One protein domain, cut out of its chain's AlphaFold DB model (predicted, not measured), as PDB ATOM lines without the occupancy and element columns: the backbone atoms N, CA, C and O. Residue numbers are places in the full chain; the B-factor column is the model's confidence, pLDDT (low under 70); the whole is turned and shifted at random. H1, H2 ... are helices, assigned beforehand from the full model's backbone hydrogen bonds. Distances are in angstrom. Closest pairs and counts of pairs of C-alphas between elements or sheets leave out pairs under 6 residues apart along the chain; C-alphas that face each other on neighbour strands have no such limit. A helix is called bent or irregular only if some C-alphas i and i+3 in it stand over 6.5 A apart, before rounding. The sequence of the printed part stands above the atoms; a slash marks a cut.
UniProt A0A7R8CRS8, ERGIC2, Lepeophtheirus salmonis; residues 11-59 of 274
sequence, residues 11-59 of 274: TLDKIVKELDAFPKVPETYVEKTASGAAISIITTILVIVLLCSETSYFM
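What this domain is: This is residues 11 to 59 of the 274 residues of the protein "ERGIC2" of Lepeophtheirus salmonis (UniProt A0A7R8CRS8). A short helix, H1, and a long straight one, H2, lie far apart at the two ends of an open, angular frame, joined by a long stretch with no named element. This stretch, residues 19 to 33, runs away from H1 and turns a corner near residues 28 to 30 before it leads into H2, which makes the other arm of a wide V with an empty middle. The printed part has 49 residues, with two named helices, H1 then H2, and no named strand; the class is all helix. It is extended, with a radius of gyration of the C-alphas of 18.1 A, and spans 45 by 29 by 16 A.

How they stand to each other: H1, residues 12 to 18, comes first along the printed part. H2, residues 34 to 59, follows after a long link of 15 residues. H1 and H2 are apart, with no C-alpha of the one within 8 A of the other. Residues 11 to 59 stand free, of which 12 to 18 belong to H1 and 34 to 59 to H2: no C-alpha 8 or more residues away along the chain is within 10 A. In H1 and H2 every O i to N i+4 pair is within hydrogen-bond range.

Where its parts are: H1 begins at C-alpha 12, at (24.218, 25.651, -39.246), and is 9.9 A long from first to last C-alpha. H2 runs from C-alpha 34 at (21.803, -4.420, -41.098) to C-alpha 59 at (-13.669, 8.618, -39.095), a length of 37.8 A. Neither helix is bent.

The domain as a whole: The two C-alphas farthest apart, those of Thr 28 and Met 59, are 48.2 A apart. The outline is elongated, but only just, with spans of 45 by 29 by 16 A. The printed part has no cut. The mean pLDDT of the printed part is 82.6, with 73 for H1 and 92 for H2; residues 11, 17, 20 and 27 to 31 of this model are under 70.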
ATOM      1  N   THR A  11      27.703  27.122 -41.247       69.31
ATOM      2  CA  THR A  11      27.353  27.794 -39.988       69.31
ATOM      3  C   THR A  11      26.251  27.062 -39.217       69.31
ATOM      4  O   THR A  11      26.358  26.957 -38.001       69.31
ATOM      5  N   LEU A  12      25.268  26.455 -39.895       70.88
ATOM      6  CA  LEU A  12      24.218  25.651 -39.246       70.88
ATOM      7  C   LEU A  12      24.782  24.376 -38.605       70.88
ATOM      8  O   LEU A  12      24.409  24.035 -37.490       70.88
ATOM      9  N   ASP A  13      25.748  23.725 -39.258       72.69
ATOM     10  CA  ASP A  13      26.413  22.528 -38.720       72.69
ATOM     11  C   ASP A  13      27.143  22.798 -37.390       72.69
ATOM     12  O   ASP A  13      27.330  21.874 -36.601       72.69
ATOM     13  N   LYS A  14      27.594  24.037 -37.148       73.38
ATOM     14  CA  LYS A  14      28.264  24.422 -35.897       73.38
ATOM     15  C   LYS A  14      27.251  24.654 -34.780       73.38
ATOM     16  O   LYS A  14      27.417  24.091 -33.710       73.38
ATOM     17  N   ILE A  15      26.166  25.367 -35.080       76.00
ATOM     18  CA  ILE A  15      25.085  25.654 -34.126       76.00
ATOM     19  C   ILE A  15      24.394  24.355 -33.685       76.00
ATOM     20  O   ILE A  15      24.166  24.140 -32.503       76.00
ATOM     21  N   VAL A  16      24.134  23.433 -34.618       74.94
ATOM     22  CA  VAL A  16      23.532  22.123 -34.305       74.94
ATOM     23  C   VAL A  16      24.468  21.247 -33.462       74.94
ATOM     24  O   VAL A  16      23.993  20.458 -32.657       74.94
ATOM     25  N   LYS A  17      25.791  21.383 -33.619       69.31
ATOM     26  CA  LYS A  17      26.778  20.662 -32.796       69.31
ATOM     27  C   LYS A  17      26.959  21.254 -31.401       69.31
ATOM     28  O   LYS A  17      27.392  20.534 -30.515       69.31
ATOM     29  N   GLU A  18      26.684  22.541 -31.230       73.19
ATOM     30  CA  GLU A  18      26.851  23.257 -29.960       73.19
ATOM     31  C   GLU A  18      25.597  23.153 -29.075       73.19
ATOM     32  O   GLU A  18      25.692  23.201 -27.854       73.19
ATOM     33  N   LEU A  19      24.430  22.920 -29.688       79.44
ATOM     34  CA  LEU A  19      23.175  22.593 -28.997       79.44
ATOM     35  C   LEU A  19      23.053  21.105 -28.613       79.44
ATOM     36  O   LEU A  19      22.121  20.730 -27.903       79.44
ATOM     37  N   ASP A  20      23.970  20.256 -29.081       69.44
ATOM     38  CA  ASP A  20      23.994  18.820 -28.790       69.44
ATOM     39  C   ASP A  20      24.851  18.567 -27.537       69.44
ATOM     40  O   ASP A  20      26.069  18.412 -27.604       69.44
ATOM     41  N   ALA A  21      24.208  18.590 -26.365       77.19
ATOM     42  CA  ALA A  21      24.842  18.487 -25.044       77.19
ATOM     43  C   ALA A  21      25.370  17.078 -24.692       77.19
ATOM     44  O   ALA A  21      25.786  16.838 -23.556       77.19
ATOM     45  N   PHE A  22      25.355  16.137 -25.640       72.12
ATOM     46  CA  PHE A  22      25.765  14.757 -25.410       72.12
ATOM     47  C   PHE A  22      27.090  14.443 -26.119       72.12
ATOM     48  O   PHE A  22      27.202  14.612 -27.337       72.12
ATOM     49  N   PRO A  23      28.118  13.955 -25.394       73.00
ATOM     50  CA  PRO A  23      29.344  13.489 -26.026       73.00
ATOM     51  C   PRO A  23      29.005  12.341 -26.978       73.00
ATOM     52  O   PRO A  23      28.364  11.361 -26.594       73.00
ATOM     53  N   LYS A  24      29.424  12.461 -28.242       70.56
ATOM     54  CA  LYS A  24      29.178  11.420 -29.243       70.56
ATOM     55  C   LYS A  24      29.859  10.134 -28.808       70.56
ATOM     56  O   LYS A  24      31.076  10.100 -28.633       70.56
ATOM     57  N   VAL A  25      29.050   9.096 -28.638       78.38
ATOM     58  CA  VAL A  25      29.511   7.755 -28.286       78.38
ATOM     59  C   VAL A  25      30.552   7.314 -29.329       78.38
ATOM     60  O   VAL A  25      30.290   7.477 -30.526       78.38
ATOM     61  N   PRO A  26      31.732   6.809 -28.920       74.56
ATOM     62  CA  PRO A  26      32.738   6.339 -29.865       74.56
ATOM     63  C   PRO A  26      32.145   5.264 -30.786       74.56
ATOM     64  O   PRO A  26      31.411   4.390 -30.323       74.56
ATOM     65  N   GLU A  27      32.466   5.319 -32.086       66.44
ATOM     66  CA  GLU A  27      31.865   4.433 -33.105       66.44
ATOM     67  C   GLU A  27      32.117   2.938 -32.837       66.44
ATOM     68  O   GLU A  27      31.380   2.093 -33.335       66.44
ATOM     69  N   THR A  28      33.085   2.611 -31.977       66.44
ATOM     70  CA  THR A  28      33.396   1.261 -31.485       66.44
ATOM     71  C   THR A  28      32.276   0.607 -30.669       66.44
ATOM     72  O   THR A  28      32.295  -0.606 -30.503       66.44
ATOM     73  N   TYR A  29      31.311   1.376 -30.156       59.62
ATOM     74  CA  TYR A  29      30.179   0.854 -29.375       59.62
ATOM     75  C   TYR A  29      28.857   0.847 -30.160       59.62
ATOM     76  O   TYR A  29      27.812   0.503 -29.608       59.62
ATOM     77  N   VAL A  30      28.879   1.232 -31.442       65.06
ATOM     78  CA  VAL A  30      27.691   1.337 -32.300       65.06
ATOM     79  C   VAL A  30      27.829   0.371 -33.473       65.06
ATOM     80  O   VAL A  30      28.164   0.748 -34.594       65.06
ATOM     81  N   GLU A  31      27.534  -0.899 -33.216       69.44
ATOM     82  CA  GLU A  31      27.457  -1.913 -34.267       69.44
ATOM     83  C   GLU A  31      26.219  -1.656 -35.139       69.44
ATOM     84  O   GLU A  31      25.081  -1.961 -34.766       69.44
ATOM     85  N   LYS A  32      26.428  -1.066 -36.324       70.88
ATOM     86  CA  LYS A  32      25.373  -0.851 -37.327       70.88
ATOM     87  C   LYS A  32      24.979  -2.189 -37.948       70.88
ATOM     88  O   LYS A  32      25.406  -2.550 -39.040       70.88
ATOM     89  N   THR A  33      24.143  -2.936 -37.243       80.38
ATOM     90  CA  THR A  33      23.616  -4.212 -37.722       80.38
ATOM     91  C   THR A  33      22.535  -3.980 -38.779       80.38
ATOM     92  O   THR A  33      21.490  -3.380 -38.525       80.38
ATOM     93  N   ALA A  34      22.767  -4.490 -39.994       77.75
ATOM     94  CA  ALA A  34      21.803  -4.420 -41.098       77.75
ATOM     95  C   ALA A  34      20.459  -5.098 -40.756       77.75
ATOM     96  O   ALA A  34      19.405  -4.685 -41.240       77.75
ATOM     97  N   SER A  35      20.482  -6.102 -39.873       81.25
ATOM     98  CA  SER A  35      19.291  -6.772 -39.343       81.25
ATOM     99  C   SER A  35      18.449  -5.868 -38.434       81.25
ATOM    100  O   SER A  35      17.223  -5.911 -38.516       81.25
ATOM    101  N   GLY A  36      19.074  -4.998 -37.631       85.31
ATOM    102  CA  GLY A  36      18.369  -4.025 -36.792       85.31
ATOM    103  C   GLY A  36      17.597  -2.992 -37.618       85.31
ATOM    104  O   GLY A  36      16.452  -2.667 -37.300       85.31
ATOM    105  N   ALA A  37      18.168  -2.560 -38.749       86.44
ATOM    106  CA  ALA A  37      17.487  -1.669 -39.687       86.44
ATOM    107  C   ALA A  37      16.230  -2.326 -40.286       86.44
ATOM    108  O   ALA A  37      15.166  -1.706 -40.305       86.44
ATOM    109  N   ALA A  38      16.308  -3.597 -40.695       89.69
ATOM    110  CA  ALA A  38      15.153  -4.325 -41.221       89.69
ATOM    111  C   ALA A  38      14.005  -4.418 -40.200       89.69
ATOM    112  O   ALA A  38      12.851  -4.161 -40.545       89.69
ATOM    113  N   ILE A  39      14.316  -4.708 -38.932       91.88
ATOM    114  CA  ILE A  39      13.320  -4.779 -37.851       91.88
ATOM    115  C   ILE A  39      12.687  -3.401 -37.603       91.88
ATOM    116  O   ILE A  39      11.466  -3.297 -37.478       91.88
ATOM    117  N   SER A  40      13.485  -2.327 -37.595       92.69
ATOM    118  CA  SER A  40      12.971  -0.961 -37.413       92.69
ATOM    119  C   SER A  40      12.033  -0.521 -38.550       92.69
ATOM    120  O   SER A  40      11.001   0.101 -38.303       92.69
ATOM    121  N   ILE A  41      12.316  -0.918 -39.796       94.25
ATOM    122  CA  ILE A  41      11.453  -0.630 -40.951       94.25
ATOM    123  C   ILE A  41      10.139  -1.407 -40.847       94.25
ATOM    124  O   ILE A  41       9.068  -0.826 -41.014       94.25
ATOM    125  N   ILE A  42      10.203  -2.704 -40.532       95.25
ATOM    126  CA  ILE A  42       9.012  -3.557 -40.401       95.25
ATOM    127  C   ILE A  42       8.092  -3.043 -39.289       95.25
ATOM    128  O   ILE A  42       6.884  -2.921 -39.490       95.25
ATOM    129  N   THR A  43       8.658  -2.706 -38.130       94.88
ATOM    130  CA  THR A  43       7.894  -2.171 -36.993       94.88
ATOM    131  C   THR A  43       7.279  -0.811 -37.313       94.88
ATOM    132  O   THR A  43       6.101  -0.606 -37.035       94.88
ATOM    133  N   THR A  44       8.009   0.082 -37.988       95.56
ATOM    134  CA  THR A  44       7.477   1.386 -38.423       95.56
ATOM    135  C   THR A  44       6.305   1.223 -39.395       95.56
ATOM    136  O   THR A  44       5.282   1.887 -39.244       95.56
ATOM    137  N   ILE A  45       6.409   0.305 -40.362       96.88
ATOM    138  CA  ILE A  45       5.315   0.005 -41.300       96.88
ATOM    139  C   ILE A  45       4.089  -0.522 -40.548       96.88
ATOM    140  O   ILE A  45       2.973  -0.083 -40.817       96.88
ATOM    141  N   LEU A  46       4.285  -1.428 -39.588       96.25
ATOM    142  CA  LEU A  46       3.196  -1.986 -38.786       96.25
ATOM    143  C   LEU A  46       2.478  -0.901 -37.970       96.25
ATOM    144  O   LEU A  46       1.250  -0.864 -37.960       96.25
ATOM    145  N   VAL A  47       3.227   0.017 -37.352       97.19
ATOM    146  CA  VAL A  47       2.662   1.159 -36.615       97.19
ATOM    147  C   VAL A  47       1.853   2.073 -37.539       97.19
ATOM    148  O   VAL A  47       0.746   2.467 -37.182       97.19
ATOM    149  N   ILE A  48       2.353   2.368 -38.745       96.69
ATOM    150  CA  ILE A  48       1.629   3.187 -39.732       96.69
ATOM    151  C   ILE A  48       0.315   2.513 -40.149       96.69
ATOM    152  O   ILE A  48      -0.715   3.177 -40.229       96.69
ATOM    153  N   VAL A  49       0.320   1.196 -40.381       96.56
ATOM    154  CA  VAL A  49      -0.899   0.452 -40.739       96.56
ATOM    155  C   VAL A  49      -1.935   0.509 -39.614       96.56
ATOM    156  O   VAL A  49      -3.103   0.770 -39.896       96.56
ATOM    157  N   LEU A  50      -1.516   0.320 -38.357       95.38
ATOM    158  CA  LEU A  50      -2.412   0.419 -37.200       95.38
ATOM    159  C   LEU A  50      -2.995   1.829 -37.044       95.38
ATOM    160  O   LEU A  50      -4.197   1.977 -36.838       95.38
ATOM    161  N   LEU A  51      -2.174   2.868 -37.215       97.19
ATOM    162  CA  LEU A  51      -2.642   4.257 -37.196       97.19
ATOM    163  C   LEU A  51      -3.687   4.514 -38.287       97.19
ATOM    164  O   LEU A  51      -4.727   5.104 -38.007       97.19
ATOM    165  N   CYS A  52      -3.457   4.037 -39.514       96.31
ATOM    166  CA  CYS A  52      -4.421   4.171 -40.605       96.31
ATOM    167  C   CYS A  52      -5.734   3.422 -40.329       96.31
ATOM    168  O   CYS A  52      -6.799   3.942 -40.666       96.31
ATOM    169  N   SER A  53      -5.687   2.231 -39.716       94.44
ATOM    170  CA  SER A  53      -6.902   1.469 -39.392       94.44
ATOM    171  C   SER A  53      -7.714   2.118 -38.277       94.44
ATOM    172  O   SER A  53      -8.927   2.237 -38.416       94.44
ATOM    173  N   GLU A  54      -7.057   2.587 -37.216       95.00
ATOM    174  CA  GLU A  54      -7.723   3.294 -36.117       95.00
ATOM    175  C   GLU A  54      -8.283   4.637 -36.589       95.00
ATOM    176  O   GLU A  54      -9.417   4.977 -36.279       95.00
ATOM    177  N   THR A  55      -7.539   5.366 -37.427       93.38
ATOM    178  CA  THR A  55      -8.028   6.626 -38.011       93.38
ATOM    179  C   THR A  55      -9.248   6.383 -38.895       93.38
ATOM    180  O   THR A  55     -10.215   7.130 -38.817       93.38
ATOM    181  N   SER A  56      -9.236   5.329 -39.716       90.56
ATOM    182  CA  SER A  56     -10.396   4.964 -40.541       90.56
ATOM    183  C   SER A  56     -11.611   4.604 -39.688       90.56
ATOM    184  O   SER A  56     -12.714   5.038 -39.994       90.56
ATOM    185  N   TYR A  57     -11.409   3.848 -38.606       89.06
ATOM    186  CA  TYR A  57     -12.475   3.500 -37.668       89.06
ATOM    187  C   TYR A  57     -13.020   4.735 -36.938       89.06
ATOM    188  O   TYR A  57     -14.228   4.901 -36.816       89.06
ATOM    189  N   PHE A  58     -12.138   5.641 -36.516       87.00
ATOM    190  CA  PHE A  58     -12.521   6.882 -35.849       87.00
ATOM    191  C   PHE A  58     -13.238   7.868 -36.781       87.00
ATOM    192  O   PHE A  58     -14.041   8.671 -36.317       87.00
ATOM    193  N   MET A  59     -12.963   7.817 -38.087       86.06
ATOM    194  CA  MET A  59     -13.669   8.618 -39.095       86.06
ATOM    195  C   MET A  59     -15.076   8.092 -39.408       86.06
ATOM    196  O   MET A  59     -15.889   8.856 -39.922       86.06
TER     197      MET A  59